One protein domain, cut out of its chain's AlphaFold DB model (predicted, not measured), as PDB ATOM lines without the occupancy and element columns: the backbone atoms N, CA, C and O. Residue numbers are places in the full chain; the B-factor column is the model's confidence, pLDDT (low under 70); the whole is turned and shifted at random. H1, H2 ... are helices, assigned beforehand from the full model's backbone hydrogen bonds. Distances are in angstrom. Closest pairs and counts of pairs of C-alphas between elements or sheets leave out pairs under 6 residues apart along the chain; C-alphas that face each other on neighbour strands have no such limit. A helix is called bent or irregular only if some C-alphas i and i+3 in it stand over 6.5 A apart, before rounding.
ATOM      1  N   VAL A  21     119.540 153.456 162.350       97.94
ATOM      2  CA  VAL A  21     119.890 153.432 163.779       97.94
ATOM      3  C   VAL A  21     121.367 153.751 163.977       97.94
ATOM      4  O   VAL A  21     121.689 154.569 164.832       97.94
ATOM      5  N   ILE A  22     122.265 153.174 163.175       98.25
ATOM      6  CA  ILE A  22     123.697 153.496 163.237       98.25
ATOM      7  C   ILE A  22     123.907 154.984 162.939       98.25
ATOM      8  O   ILE A  22     124.635 155.640 163.682       98.25
ATOM      9  N   ILE A  23     123.248 155.543 161.916       98.12
ATOM     10  CA  ILE A  23     123.320 156.982 161.615       98.12
ATOM     11  C   ILE A  23     122.863 157.813 162.819       98.12
ATOM     12  O   ILE A  23     123.588 158.698 163.273       98.12
ATOM     13  N   GLY A  24     121.691 157.501 163.378       97.94
ATOM     14  CA  GLY A  24     121.142 158.202 164.538       97.94
ATOM     15  C   GLY A  24     122.052 158.128 165.767       97.94
ATOM     16  O   GLY A  24     122.269 159.141 166.428       97.94
ATOM     17  N   LEU A  25     122.642 156.960 166.041       97.94
ATOM     18  CA  LEU A  25     123.600 156.772 167.133       97.94
ATOM     19  C   LEU A  25     124.866 157.606 166.929       97.94
ATOM     20  O   LEU A  25     125.311 158.256 167.869       97.94
ATOM     21  N   ASN A  26     125.423 157.631 165.718       98.38
ATOM     22  CA  ASN A  26     126.598 158.446 165.399       98.38
ATOM     23  C   ASN A  26     126.324 159.943 165.595       98.38
ATOM     24  O   ASN A  26     127.139 160.642 166.196       98.38
ATOM     25  N   ILE A  27     125.163 160.426 165.144       98.12
ATOM     26  CA  ILE A  27     124.743 161.818 165.343       98.12
ATOM     27  C   ILE A  27     124.582 162.122 166.835       98.12
ATOM     28  O   ILE A  27     125.130 163.109 167.318       98.12
ATOM     29  N   LEU A  28     123.864 161.273 167.578       97.56
ATOM     30  CA  LEU A  28     123.641 161.461 169.011       97.56
ATOM     31  C   LEU A  28     124.966 161.518 169.777       97.56
ATOM     32  O   LEU A  28     125.203 162.449 170.542       97.56
ATOM     33  N   VAL A  29     125.836 160.535 169.548       97.19
ATOM     34  CA  VAL A  29     127.144 160.447 170.195       97.19
ATOM     35  C   VAL A  29     127.991 161.677 169.868       97.19
ATOM     36  O   VAL A  29     128.555 162.271 170.783       97.19
ATOM     37  N   PHE A  30     128.014 162.114 168.606       97.19
ATOM     38  CA  PHE A  30     128.720 163.327 168.206       97.19
ATOM     39  C   PHE A  30     128.190 164.576 168.917       97.19
ATOM     40  O   PHE A  30     128.983 165.343 169.453       97.19
ATOM     41  N   LEU A  31     126.870 164.774 168.985       95.69
ATOM     42  CA  LEU A  31     126.283 165.932 169.669       95.69
ATOM     43  C   LEU A  31     126.624 165.958 171.167       95.69
ATOM     44  O   LEU A  31     126.869 167.027 171.723       95.69
ATOM     45  N   LEU A  32     126.682 164.786 171.808       93.94
ATOM     46  CA  LEU A  32     127.045 164.660 173.219       93.94
ATOM     47  C   LEU A  32     128.544 164.882 173.465       93.94
ATOM     48  O   LEU A  32     128.916 165.481 174.474       93.94
ATOM     49  N   SER A  33     129.414 164.415 172.564       93.31
ATOM     50  CA  SER A  33     130.865 164.452 172.773       93.31
ATOM     51  C   SER A  33     131.546 165.699 172.220       93.31
ATOM     52  O   SER A  33     132.517 166.162 172.808       93.31
ATOM     53  N   TYR A  34     131.073 166.247 171.097       91.75
ATOM     54  CA  TYR A  34     131.782 167.284 170.342       91.75
ATOM     55  C   TYR A  34     131.957 168.574 171.145       91.75
ATOM     56  O   TYR A  34     133.060 169.106 171.232       91.75
ATOM     57  N   GLY A  35     130.894 169.043 171.807       90.06
ATOM     58  CA  GLY A  35     130.967 170.243 172.645       90.06
ATOM     59  C   GLY A  35     131.878 170.073 173.865       90.06
ATOM     60  O   GLY A  35     132.525 171.027 174.282       90.06
ATOM     61  N   VAL A  36     131.956 168.862 174.429       92.25
ATOM     62  CA  VAL A  36     132.882 168.556 175.532       92.25
ATOM     63  C   VAL A  36     134.319 168.519 175.019       92.25
ATOM     64  O   VAL A  36     135.172 169.178 175.600       92.25
ATOM     65  N   ALA A  37     134.571 167.813 173.914       90.69
ATOM     66  CA  ALA A  37     135.891 167.718 173.297       90.69
ATOM     67  C   ALA A  37     136.456 169.103 172.963       90.69
ATOM     68  O   ALA A  37     137.560 169.423 173.382       90.69
ATOM     69  N   ARG A  38     135.651 169.964 172.327       91.25
ATOM     70  CA  ARG A  38     136.026 171.350 172.013       91.25
ATOM     71  C   ARG A  38     136.395 172.168 173.246       91.25
ATOM     72  O   ARG A  38     137.415 172.841 173.232       91.25
ATOM     73  N   ARG A  39     135.605 172.085 174.324       91.25
ATOM     74  CA  ARG A  39     135.909 172.806 175.571       91.25
ATOM     75  C   ARG A  39     137.215 172.334 176.207       91.25
ATOM     76  O   ARG A  39     138.014 173.166 176.616       91.25
ATOM     77  N   VAL A  40     137.427 171.019 176.269       90.25
ATOM     78  CA  VAL A  40     138.649 170.425 176.836       90.25
ATOM     79  C   VAL A  40     139.874 170.774 175.986       90.25
ATOM     80  O   VAL A  40     140.925 171.101 176.528       90.25
ATOM     81  N   GLU A  41     139.740 170.760 174.660       87.06
ATOM     82  CA  GLU A  41     140.785 171.189 173.727       87.06
ATOM     83  C   GLU A  41     141.131 172.676 173.913       87.06
ATOM     84  O   GLU A  41     142.299 173.023 174.074       87.06
ATOM     85  N   GLU A  42     140.126 173.554 173.976       89.06
ATOM     86  CA  GLU A  42     140.306 174.992 174.219       89.06
ATOM     87  C   GLU A  42     140.950 175.272 175.589       89.06
ATOM     88  O   GLU A  42     141.790 176.161 175.721       89.06
ATOM     89  N   GLU A  43     140.593 174.515 176.626       89.94
ATOM     90  CA  GLU A  43     141.217 174.594 177.949       89.94
ATOM     91  C   GLU A  43     142.671 174.109 177.940       89.94
ATOM     92  O   GLU A  43     143.552 174.829 178.411       89.94
ATOM     93  N   GLY A  44     142.950 172.964 177.315       87.75
ATOM     94  CA  GLY A  44     144.308 172.442 177.161       87.75
ATOM     95  C   GLY A  44     145.224 173.392 176.386       87.75
ATOM     96  O   GLY A  44     146.348 173.646 176.819       87.75
ATOM     97  N   VAL A  45     144.737 173.985 175.289       86.81
ATOM     98  CA  VAL A  45     145.483 174.987 174.507       86.81
ATOM     99  C   VAL A  45     145.750 176.247 175.331       86.81
ATOM    100  O   VAL A  45     146.861 176.777 175.281       86.81
ATOM    101  N   ARG A  46     144.776 176.716 176.123       89.38
ATOM    102  CA  ARG A  46     144.979 177.863 177.024       89.38
ATOM    103  C   ARG A  46     146.046 177.575 178.077       89.38
ATOM    104  O   ARG A  46     146.939 178.399 178.254       89.38
ATOM    105  N   HIS A  47     146.000 176.415 178.729       90.25
ATOM    106  CA  HIS A  47     147.027 176.026 179.699       90.25
ATOM    107  C   HIS A  47     148.407 175.869 179.056       90.25
ATOM    108  O   HIS A  47     149.406 176.282 179.641       90.25
ATOM    109  N   LEU A  48     148.471 175.311 177.842       89.12
ATOM    110  CA  LEU A  48     149.730 175.135 177.122       89.12
ATOM    111  C   LEU A  48     150.342 176.489 176.770       89.12
ATOM    112  O   LEU A  48     151.531 176.696 176.996       89.12
ATOM    113  N   ARG A  49     149.520 177.422 176.276       88.69
ATOM    114  CA  ARG A  49     149.937 178.797 176.001       88.69
ATOM    115  C   ARG A  49     150.495 179.462 177.260       88.69
ATOM    116  O   ARG A  49     151.621 179.937 177.220       88.69
ATOM    117  N   GLN A  50     149.772 179.398 178.380       91.12
ATOM    118  CA  GLN A  50     150.219 179.964 179.659       91.12
ATOM    119  C   GLN A  50     151.551 179.367 180.137       91.12
ATOM    120  O   GLN A  50     152.414 180.098 180.613       91.12
ATOM    121  N   ALA A  51     151.738 178.049 180.006       90.31
ATOM    122  CA  ALA A  51     152.985 177.387 180.387       90.31
ATOM    123  C   ALA A  51     154.167 177.815 179.498       90.31
ATOM    124  O   ALA A  51     155.275 178.005 179.997       90.31
ATOM    125  N   ILE A  52     153.934 177.973 178.190       88.62
ATOM    126  CA  ILE A  52     154.951 178.430 177.234       88.62
ATOM    127  C   ILE A  52     155.305 179.898 177.480       88.62
ATOM    128  O   ILE A  52     156.488 180.207 177.561       88.62
ATOM    129  N   GLU A  53     154.314 180.780 177.630       90.00
ATOM    130  CA  GLU A  53     154.515 182.206 177.933       90.00
ATOM    131  C   GLU A  53     155.307 182.372 179.235       90.00
ATOM    132  O   GLU A  53     156.338 183.045 179.256       90.00
ATOM    133  N   TYR A  54     154.910 181.656 180.292       91.75
ATOM    134  CA  TYR A  54     155.634 181.663 181.560       91.75
ATOM    135  C   TYR A  54     157.084 181.194 181.393       91.75
ATOM    136  O   TYR A  54     158.003 181.813 181.922       91.75
ATOM    137  N   TRP A  55     157.330 180.125 180.629       89.94
ATOM    138  CA  TRP A  55     158.695 179.672 180.358       89.94
ATOM    139  C   TRP A  55     159.503 180.669 179.508       89.94
ATOM    140  O   TRP A  55     160.692 180.850 179.754       89.94
ATOM    141  N   GLN A  56     158.883 181.351 178.541       86.38
ATOM    142  CA  GLN A  56     159.546 182.375 177.723       86.38
ATOM    143  C   GLN A  56     160.000 183.580 178.557       86.38
ATOM    144  O   GLN A  56     161.071 184.132 178.296       86.38
ATOM    145  N   GLU A  57     159.219 183.961 179.571       88.69
ATOM    146  CA  GLU A  57     159.589 184.982 180.559       88.69
ATOM    147  C   GLU A  57     160.688 184.496 181.526       88.69
ATOM    148  O   GLU A  57     161.478 185.297 182.026       88.69
ATOM    149  N   HIS A  58     160.792 183.179 181.742       88.94
ATOM    150  CA  HIS A  58     161.729 182.543 182.677       88.94
ATOM    151  C   HIS A  58     162.618 181.492 181.967       88.94
ATOM    152  O   HIS A  58     162.601 180.310 182.326       88.94
ATOM    153  N   PRO A  59     163.445 181.882 180.971       84.88
ATOM    154  CA  PRO A  59     164.133 180.942 180.071       84.88
ATOM    155  C   PRO A  59     165.221 180.092 180.751       84.88
ATOM    156  O   PRO A  59     165.725 179.139 180.162       84.88
ATOM    157  N   TYR A  60     165.598 180.423 181.990       84.88
ATOM    158  CA  TYR A  60     166.534 179.650 182.815       84.88
ATOM    159  C   TYR A  60     165.898 178.404 183.461       84.88
ATOM    160  O   TYR A  60     166.629 177.563 183.999       84.88
ATOM    161  N   LEU A  61     164.566 178.283 183.424       89.38
ATOM    162  CA  LEU A  61     163.828 177.119 183.913       89.38
ATOM    163  C   LEU A  61     163.927 175.936 182.943       89.38
ATOM    164  O   LEU A  61     164.071 176.089 181.727       89.38
ATOM    165  N   GLU A  62     163.806 174.730 183.490       89.00
ATOM    166  CA  GLU A  62     163.735 173.502 182.707       89.00
ATOM    167  C   GLU A  62     162.346 173.363 182.091       89.00
ATOM    168  O   GLU A  62     161.338 173.283 182.803       89.00
ATOM    169  N   PHE A  63     162.293 173.333 180.756       89.38
ATOM    170  CA  PHE A  63     161.039 173.132 180.046       89.38
ATOM    171  C   PHE A  63     160.522 171.701 180.289       89.38
ATOM    172  O   PHE A  63     161.271 170.743 180.072       89.38
ATOM    173  N   PRO A  64     159.262 171.516 180.717       90.06
ATOM    174  CA  PRO A  64     158.749 170.195 181.065       90.06
ATOM    175  C   PRO A  64     158.736 169.227 179.872       90.06
ATOM    176  O   PRO A  64     158.035 169.439 178.885       90.06
ATOM    177  N   GLU A  65     159.450 168.104 179.990       86.44
ATOM    178  CA  GLU A  65     159.583 167.101 178.916       86.44
ATOM    179  C   GLU A  65     158.230 166.520 178.467       86.44
ATOM    180  O   GLU A  65     158.018 166.225 177.292       86.44
ATOM    181  N   ALA A  66     157.267 166.418 179.385       83.69
ATOM    182  CA  ALA A  66     155.919 165.967 179.059       83.69
ATOM    183  C   ALA A  66     155.202 166.903 178.062       83.69
ATOM    184  O   ALA A  66     154.426 166.432 177.232       83.69
ATOM    185  N   LEU A  67     155.497 168.209 178.094       86.69
ATOM    186  CA  LEU A  67     154.973 169.165 177.116       86.69
ATOM    187  C   LEU A  67     155.697 169.057 175.774       86.69
ATOM    188  O   LEU A  67     155.062 169.227 174.740       86.69
ATOM    189  N   VAL A  68     156.989 168.708 175.763       83.62
ATOM    190  CA  VAL A  68     157.729 168.418 174.520       83.62
ATOM    191  C   VAL A  68     157.105 167.228 173.799       83.62
ATOM    192  O   VAL A  68     156.869 167.282 172.594       83.62
ATOM    193  N   ALA A  69     156.791 166.159 174.534       77.56
ATOM    194  CA  ALA A  69     156.152 164.980 173.963       77.56
ATOM    195  C   ALA A  69     154.781 165.297 173.341       77.56
ATOM    196  O   ALA A  69     154.436 164.714 172.310       77.56
ATOM    197  N   LEU A  70     154.033 166.226 173.943       76.25
ATOM    198  CA  LEU A  70     152.685 166.594 173.520       76.25
ATOM    199  C   LEU A  70     152.660 167.626 172.381       76.25
ATOM    200  O   LEU A  70     151.868 167.494 171.454       76.25
ATOM    201  N   ALA A  71     153.507 168.654 172.455       74.50
ATOM    202  CA  ALA A  71     153.461 169.815 171.568       74.50
ATOM    203  C   ALA A  71     154.442 169.734 170.388       74.50
ATOM    204  O   ALA A  71     154.279 170.469 169.418       74.50
ATOM    205  N   VAL A  72     155.458 168.861 170.454       75.75
ATOM    206  CA  VAL A  72     156.523 168.788 169.442       75.75
ATOM    207  C   VAL A  72     156.500 167.433 168.716       75.75
ATOM    208  O   VAL A  72     156.605 166.378 169.365       75.75
ATOM    209  N   PRO A  73     156.417 167.423 167.369       69.44
ATOM    210  CA  PRO A  73     156.454 166.200 166.572       69.44
ATOM    211  C   PRO A  73     157.703 165.352 166.861       69.44
ATOM    212  O   PRO A  73     158.789 165.916 167.021       69.44
ATOM    213  N   PRO A  74     157.617 164.004 166.871       67.75
ATOM    214  CA  PRO A  74     158.736 163.125 167.236       67.75
ATOM    215  C   PRO A  74     160.055 163.417 166.503       67.75
ATOM    216  O   PRO A  74     161.118 163.368 167.121       67.75
ATOM    217  N   GLY A  75     159.991 163.765 165.212       69.94
ATOM    218  CA  GLY A  75     161.163 164.091 164.389       69.94
ATOM    219  C   GLY A  75     161.853 165.415 164.742       69.94
ATOM    220  O   GLY A  75     163.006 165.625 164.366       69.94
ATOM    221  N   GLU A  76     161.184 166.292 165.490       74.56
ATOM    222  CA  GLU A  76     161.661 167.637 165.830       74.56
ATOM    223  C   GLU A  76     162.039 167.789 167.306       74.56
ATOM    224  O   GLU A  76     162.775 168.713 167.655       74.56
ATOM    225  N   ARG A  77     161.637 166.842 168.168       80.94
ATOM    226  CA  ARG A  77     161.888 166.887 169.622       80.94
ATOM    227  C   ARG A  77     163.356 167.126 169.974       80.94
ATOM    228  O   ARG A  77     163.645 167.934 170.847       80.94
ATOM    229  N   ASN A  78     164.295 166.480 169.277       81.12
ATOM    230  CA  ASN A  78     165.727 166.676 169.541       81.12
ATOM    231  C   ASN A  78     166.205 168.091 169.187       81.12
ATOM    232  O   ASN A  78     166.951 168.682 169.961       81.12
ATOM    233  N   LYS A  79     165.753 168.654 168.056       80.50
ATOM    234  CA  LYS A  79     166.087 170.035 167.669       80.50
ATOM    235  C   LYS A  79     165.519 171.027 168.681       80.50
ATOM    236  O   LYS A  79     166.222 171.940 169.105       80.50
ATOM    237  N   PHE A  80     164.273 170.802 169.099       82.31
ATOM    238  CA  PHE A  80     163.611 171.608 170.117       82.31
ATOM    239  C   PHE A  80     164.370 171.577 171.450       82.31
ATOM    240  O   PHE A  80     164.642 172.633 172.008       82.31
ATOM    241  N   ARG A  81     164.797 170.396 171.924       81.94
ATOM    242  CA  ARG A  81     165.608 170.274 173.151       81.94
ATOM    243  C   ARG A  81     166.906 171.071 173.064       81.94
ATOM    244  O   ARG A  81     167.195 171.844 173.968       81.94
ATOM    245  N   THR A  82     167.647 170.949 171.963       83.56
ATOM    246  CA  THR A  82     168.885 171.716 171.761       83.56
ATOM    247  C   THR A  82     168.634 173.226 171.753       83.56
ATOM    248  O   THR A  82     169.409 173.978 172.337       83.56
ATOM    249  N   MET A  83     167.541 173.679 171.133       82.25
ATOM    250  CA  MET A  83     167.139 175.088 171.153       82.25
ATOM    251  C   MET A  83     166.809 175.564 172.577       82.25
ATOM    252  O   MET A  83     167.302 176.608 172.998       82.25
ATOM    253  N   VAL A  84     166.023 174.792 173.332       82.50
ATOM    254  CA  VAL A  84     165.663 175.085 174.731       82.50
ATOM    255  C   VAL A  84     166.904 175.152 175.625       82.50
ATOM    256  O   VAL A  84     167.055 176.093 176.400       82.50
ATOM    257  N   GLU A  85     167.829 174.200 175.492       79.94
ATOM    258  CA  GLU A  85     169.093 174.186 176.239       79.94
ATOM    259  C   GLU A  85     169.985 175.389 175.897       79.94
ATOM    260  O   GLU A  85     170.578 175.993 176.794       79.94
ATOM    261  N   ALA A  86     170.049 175.784 174.621       78.50
ATOM    262  CA  ALA A  86     170.798 176.963 174.193       78.50
ATOM    263  C   ALA A  86     170.219 178.265 174.775       78.50
ATOM    264  O   ALA A  86     170.977 179.137 175.200       78.50
ATOM    265  N   LEU A  87     168.888 178.381 174.848       75.12
ATOM    266  CA  LEU A  87     168.199 179.528 175.456       75.12
ATOM    267  C   LEU A  87     168.419 179.596 176.975       75.12
ATOM    268  O   LEU A  87     168.622 180.683 177.515       75.12
ATOM    269  N   ARG A  88     168.467 178.441 177.650       72.75
ATOM    270  CA  ARG A  88     168.778 178.332 179.084       72.75
ATOM    271  C   ARG A  88     170.190 178.819 179.420       72.75
ATOM    272  O   ARG A  88     170.403 179.433 180.463       72.75
ATOM    273  N   GLY A  89     171.156 178.566 178.535       61.09
ATOM    274  CA  GLY A  89     172.559 178.962 178.700       61.09
ATOM    275  C   GLY A  89     172.828 180.474 178.640       61.09
ATOM    276  O   GLY A  89     173.946 180.894 178.926       61.09
ATOM    277  N   ALA A  90     171.827 181.300 178.307       61.16
ATOM    278  CA  ALA A  90     171.974 182.742 178.087       61.16
ATOM    279  C   ALA A  90     172.018 183.618 179.366       61.16
ATOM    280  O   ALA A  90     171.926 184.839 179.270       61.16
ATOM    281  N   GLY A  91     172.225 183.024 180.548       58.00
ATOM    282  CA  GLY A  91     172.836 183.710 181.697       58.00
ATOM    283  C   GLY A  91     171.985 184.759 182.422       58.00
ATOM    284  O   GLY A  91     172.335 185.937 182.425       58.00
ATOM    285  N   VAL A  92     170.939 184.324 183.130       64.94
ATOM    286  CA  VAL A  92     170.318 185.125 184.202       64.94
ATOM    287  C   VAL A  92     170.697 184.499 185.543       64.94
ATOM    288  O   VAL A  92     170.365 183.342 185.807       64.94
ATOM    289  N   ASP A  93     171.429 185.242 186.374       70.06
ATOM    290  CA  ASP A  93     171.780 184.811 187.729       70.06
ATOM    291  C   ASP A  93     170.572 185.050 188.647       70.06
ATOM    292  O   ASP A  93     170.225 186.187 188.970       70.06
ATOM    293  N   VAL A  94     169.865 183.969 188.969       77.62
ATOM    294  CA  VAL A  94     168.635 183.968 189.773       77.62
ATOM    295  C   VAL A  94     168.893 183.141 191.016       77.62
ATOM    296  O   VAL A  94     169.465 182.050 190.919       77.62
ATOM    297  N   ASP A  95     168.448 183.660 192.158       87.62
ATOM    298  CA  ASP A  95     168.520 182.973 193.441       87.62
ATOM    299  C   ASP A  95     167.917 181.557 193.374       87.62
ATOM    300  O   ASP A  95     166.936 181.307 192.667       87.62
ATOM    301  N   ALA A  96     168.534 180.615 194.090       85.44
ATOM    302  CA  ALA A  96     168.196 179.199 193.996       85.44
ATOM    303  C   ALA A  96     166.790 178.888 194.533       85.44
ATOM    304  O   ALA A  96     166.097 178.065 193.936       85.44
ATOM    305  N   GLU A  97     166.363 179.560 195.606       89.12
ATOM    306  CA  GLU A  97     165.041 179.367 196.212       89.12
ATOM    307  C   GLU A  97     163.948 179.899 195.280       89.12
ATOM    308  O   GLU A  97     162.986 179.197 194.966       89.12
ATOM    309  N   LYS A  98     164.163 181.097 194.720       88.88
ATOM    310  CA  LYS A  98     163.262 181.681 193.719       88.88
ATOM    311  C   LYS A  98     163.144 180.809 192.462       88.88
ATOM    312  O   LYS A  98     162.039 180.570 191.981       88.88
ATOM    313  N   ARG A  99     164.266 180.278 191.959       89.38
ATOM    314  CA  ARG A  99     164.272 179.361 190.807       89.38
ATOM    315  C   ARG A  99     163.471 178.088 191.092       89.38
ATOM    316  O   ARG A  99     162.779 177.600 190.202       89.38
ATOM    317  N   GLU A 100     163.574 177.534 192.299       92.00
ATOM    318  CA  GLU A 100     162.819 176.342 192.695       92.00
ATOM    319  C   GLU A 100     161.308 176.621 192.753       92.00
ATOM    320  O   GLU A 100     160.519 175.840 192.211       92.00
ATOM    321  N   GLU A 101     160.902 177.759 193.323       93.94
ATOM    322  CA  GLU A 101     159.501 178.197 193.362       93.94
ATOM    323  C   GLU A 101     158.921 178.380 191.947       93.94
ATOM    324  O   GLU A 101     157.853 177.850 191.619       93.94
ATOM    325  N   GLU A 102     159.643 179.078 191.072       93.94
ATOM    326  CA  GLU A 102     159.212 179.333 189.697       93.94
ATOM    327  C   GLU A 102     159.176 178.047 188.856       93.94
ATOM    328  O   GLU A 102     158.250 177.854 188.061       93.94
ATOM    329  N   GLN A 103     160.122 177.125 189.069       94.12
ATOM    330  CA  GLN A 103     160.102 175.802 188.443       94.12
ATOM    331  C   GLN A 103     158.893 174.985 188.907       94.12
ATOM    332  O   GLN A 103     158.251 174.310 188.095       94.12
ATOM    333  N   LEU A 104     158.556 175.031 190.201       95.12
ATOM    334  CA  LEU A 104     157.377 174.351 190.730       95.12
ATOM    335  C   LEU A 104     156.098 174.894 190.084       95.12
ATOM    336  O   LEU A 104     155.230 174.105 189.705       95.12
ATOM    337  N   ARG A 105     156.003 176.215 189.899       95.56
ATOM    338  CA  ARG A 105     154.872 176.859 189.219       95.56
ATOM    339  C   ARG A 105     154.753 176.427 187.756       95.56
ATOM    340  O   ARG A 105     153.665 176.031 187.337       95.56
ATOM    341  N   LEU A 106     155.858 176.402 187.006       94.25
ATOM    342  CA  LEU A 106     155.873 175.896 185.627       94.25
ATOM    343  C   LEU A 106     155.453 174.417 185.558       94.25
ATOM    344  O   LEU A 106     154.651 174.024 184.710       94.25
ATOM    345  N   ASN A 107     155.926 173.595 186.497       94.31
ATOM    346  CA  ASN A 107     155.540 172.188 186.588       94.31
ATOM    347  C   ASN A 107     154.045 172.011 186.907       94.31
ATOM    348  O   ASN A 107     153.418 171.087 186.390       94.31
ATOM    349  N   GLN A 108     153.456 172.876 187.738       95.31
ATOM    350  CA  GLN A 108     152.012 172.876 188.001       95.31
ATOM    351  C   GLN A 108     151.209 173.255 186.752       95.31
ATOM    352  O   GLN A 108     150.237 172.571 186.432       95.31
ATOM    353  N   MET A 109     151.641 174.276 186.006       94.00
ATOM    354  CA  MET A 109     151.019 174.642 184.727       94.00
ATOM    355  C   MET A 109     151.084 173.485 183.724       94.00
ATOM    356  O   MET A 109     150.076 173.138 183.115       94.00
ATOM    357  N   ALA A 110     152.234 172.817 183.612       92.75
ATOM    358  CA  ALA A 110     152.382 171.647 182.751       92.75
ATOM    359  C   ALA A 110     151.465 170.484 183.158       92.75
ATOM    360  O   ALA A 110     150.904 169.818 182.291       92.75
ATOM    361  N   ARG A 111     151.263 170.253 184.463       93.56
ATOM    362  CA  ARG A 111     150.292 169.254 184.944       93.56
ATOM    363  C   ARG A 111     148.871 169.593 184.509       93.56
ATOM    364  O   ARG A 111     148.192 168.693 184.029       93.56
ATOM    365  N   ALA A 112     148.458 170.859 184.583       91.94
ATOM    366  CA  ALA A 112     147.136 171.280 184.117       91.94
ATOM    367  C   ALA A 112     146.925 170.983 182.618       91.94
ATOM    368  O   ALA A 112     145.862 170.508 182.224       91.94
ATOM    369  N   VAL A 113     147.958 171.171 181.784       91.06
ATOM    370  CA  VAL A 113     147.913 170.780 180.360       91.06
ATOM    371  C   VAL A 113     147.698 169.275 180.200       91.06
ATOM    372  O   VAL A 113     146.851 168.847 179.417       91.06
ATOM    373  N   LEU A 114     148.464 168.462 180.932       89.88
ATOM    374  CA  LEU A 114     148.385 167.003 180.846       89.88
ATOM    375  C   LEU A 114     147.042 166.473 181.356       89.88
ATOM    376  O   LEU A 114     146.482 165.563 180.750       89.88
ATOM    377  N   GLU A 115     146.511 167.048 182.433       90.56
ATOM    378  CA  GLU A 115     145.195 166.707 182.974       90.56
ATOM    379  C   GLU A 115     144.085 167.028 181.970       90.56
ATOM    380  O   GLU A 115     143.260 166.159 181.684       90.56
ATOM    381  N   ALA A 116     144.104 168.223 181.367       88.19
ATOM    382  CA  ALA A 116     143.167 168.581 180.305       88.19
ATOM    383  C   ALA A 116     143.282 167.615 179.114       88.19
ATOM    384  O   ALA A 116     142.276 167.099 178.626       88.19
ATOM    385  N   HIS A 117     144.505 167.284 178.688       85.81
ATOM    386  CA  HIS A 117     144.727 166.321 177.612       85.81
ATOM    387  C   HIS A 117     144.144 164.937 177.940       85.81
ATOM    388  O   HIS A 117     143.416 164.371 177.129       85.81
ATOM    389  N   GLN A 118     144.383 164.409 179.143       85.81
ATOM    390  CA  GLN A 118     143.877 163.098 179.574       85.81
ATOM    391  C   GLN A 118     142.349 163.039 179.693       85.81
ATOM    392  O   GLN A 118     141.755 161.978 179.491       85.81
ATOM    393  N   GLN A 119     141.701 164.166 179.990       88.25
ATOM    394  CA  GLN A 119     140.241 164.268 180.048       88.25
ATOM    395  C   GLN A 119     139.584 164.314 178.662       88.25
ATOM    396  O   GLN A 119     138.354 164.277 178.559       88.25
ATOM    397  N   HIS A 120     140.370 164.365 177.582       90.94
ATOM    398  CA  HIS A 120     139.834 164.474 176.237       90.94
ATOM    399  C   HIS A 120     138.954 163.252 175.880       90.94
ATOM    400  O   HIS A 120     139.429 162.108 175.921       90.94
ATOM    401  N   PRO A 121     137.681 163.444 175.461       91.69
ATOM    402  CA  PRO A 121     136.760 162.340 175.181       91.69
ATOM    403  C   PRO A 121     137.286 161.344 174.145       91.69
ATOM    404  O   PRO A 121     137.023 160.150 174.253       91.69
ATOM    405  N   TYR A 122     138.065 161.807 173.163       91.50
ATOM    406  CA  TYR A 122     138.651 160.923 172.147       91.50
ATOM    407  C   TYR A 122     139.707 159.974 172.720       91.50
ATOM    408  O   TYR A 122     139.812 158.856 172.234       91.50
ATOM    409  N   LEU A 123     140.436 160.351 173.774       90.44
ATOM    410  CA  LEU A 123     141.360 159.429 174.447       90.44
ATOM    411  C   LEU A 123     140.609 158.441 175.350       90.44
ATOM    412  O   LEU A 123     141.025 157.298 175.519       90.44
ATOM    413  N   SER A 124     139.475 158.869 175.911       89.69
ATOM    414  CA  SER A 124     138.656 158.041 176.804       89.69
ATOM    415  C   SER A 124     137.793 157.012 176.062       89.69
ATOM    416  O   SER A 124     137.667 155.869 176.507       89.69
ATOM    417  N   PHE A 125     137.182 157.422 174.946       93.38
ATOM    418  CA  PHE A 125     136.209 156.638 174.178       93.38
ATOM    419  C   PHE A 125     136.696 156.248 172.779       93.38
ATOM    420  O   PHE A 125     136.077 155.396 172.138       93.38
ATOM    421  N   GLY A 126     137.778 156.843 172.283       93.94
ATOM    422  CA  GLY A 126     138.472 156.347 171.099       93.94
ATOM    423  C   GLY A 126     139.335 155.131 171.417       93.94
ATOM    424  O   GLY A 126     139.377 154.631 172.543       93.94
TER     425      GLY A 126
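What this domain is: This is residues 21 to 126 of the 621 residues of the protein "Rhomboid family intramembrane serine protease" of Thermoanaerobaculaceae bacterium (UniProt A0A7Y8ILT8). Two long helices, H1b and H4, lie side by side and run opposite ways, while residues 21 to 32 of H1 stick out alone. H2 packs on H4, H3 sits beyond H2, and short H5 meets H1b. The 106 printed residues, all helix in class, have five named helices, H1 to H5; the whole is loose, radius of gyration of the C-alphas 18.0 A, spanning 65 by 29 by 16 A.

Where its parts are: Find C-alpha 21 at (119.890, 153.432, 163.779), where H1, residues 21 to 57, begins. By its hydrogen bonds it was assigned as one helix, but it is bent: C-alphas 32 and 35 are 6.8 A apart. Its arms are H1a, residues 21 to 32, and H1b, residues 35 to 57, 33.2 A. Then come H2, 65 to 71; H3, 77 to 88; H4, 96 to 118, 32.5 A; and H5, 121 to 125.

How they stand to each other: H1b touches H4 at a shallow tilt of 19 degrees; look at their closest C-alphas, Gly 44 and Val 113, 5.1 A. Every O i to N i+4 pair in H1a, H1b, H2, H3, H4 and H5 is within hydrogen-bond range.

The domain as a whole: The printed part has no cut; pLDDT is under 70 at residues 73 to 75 and 89 to 92.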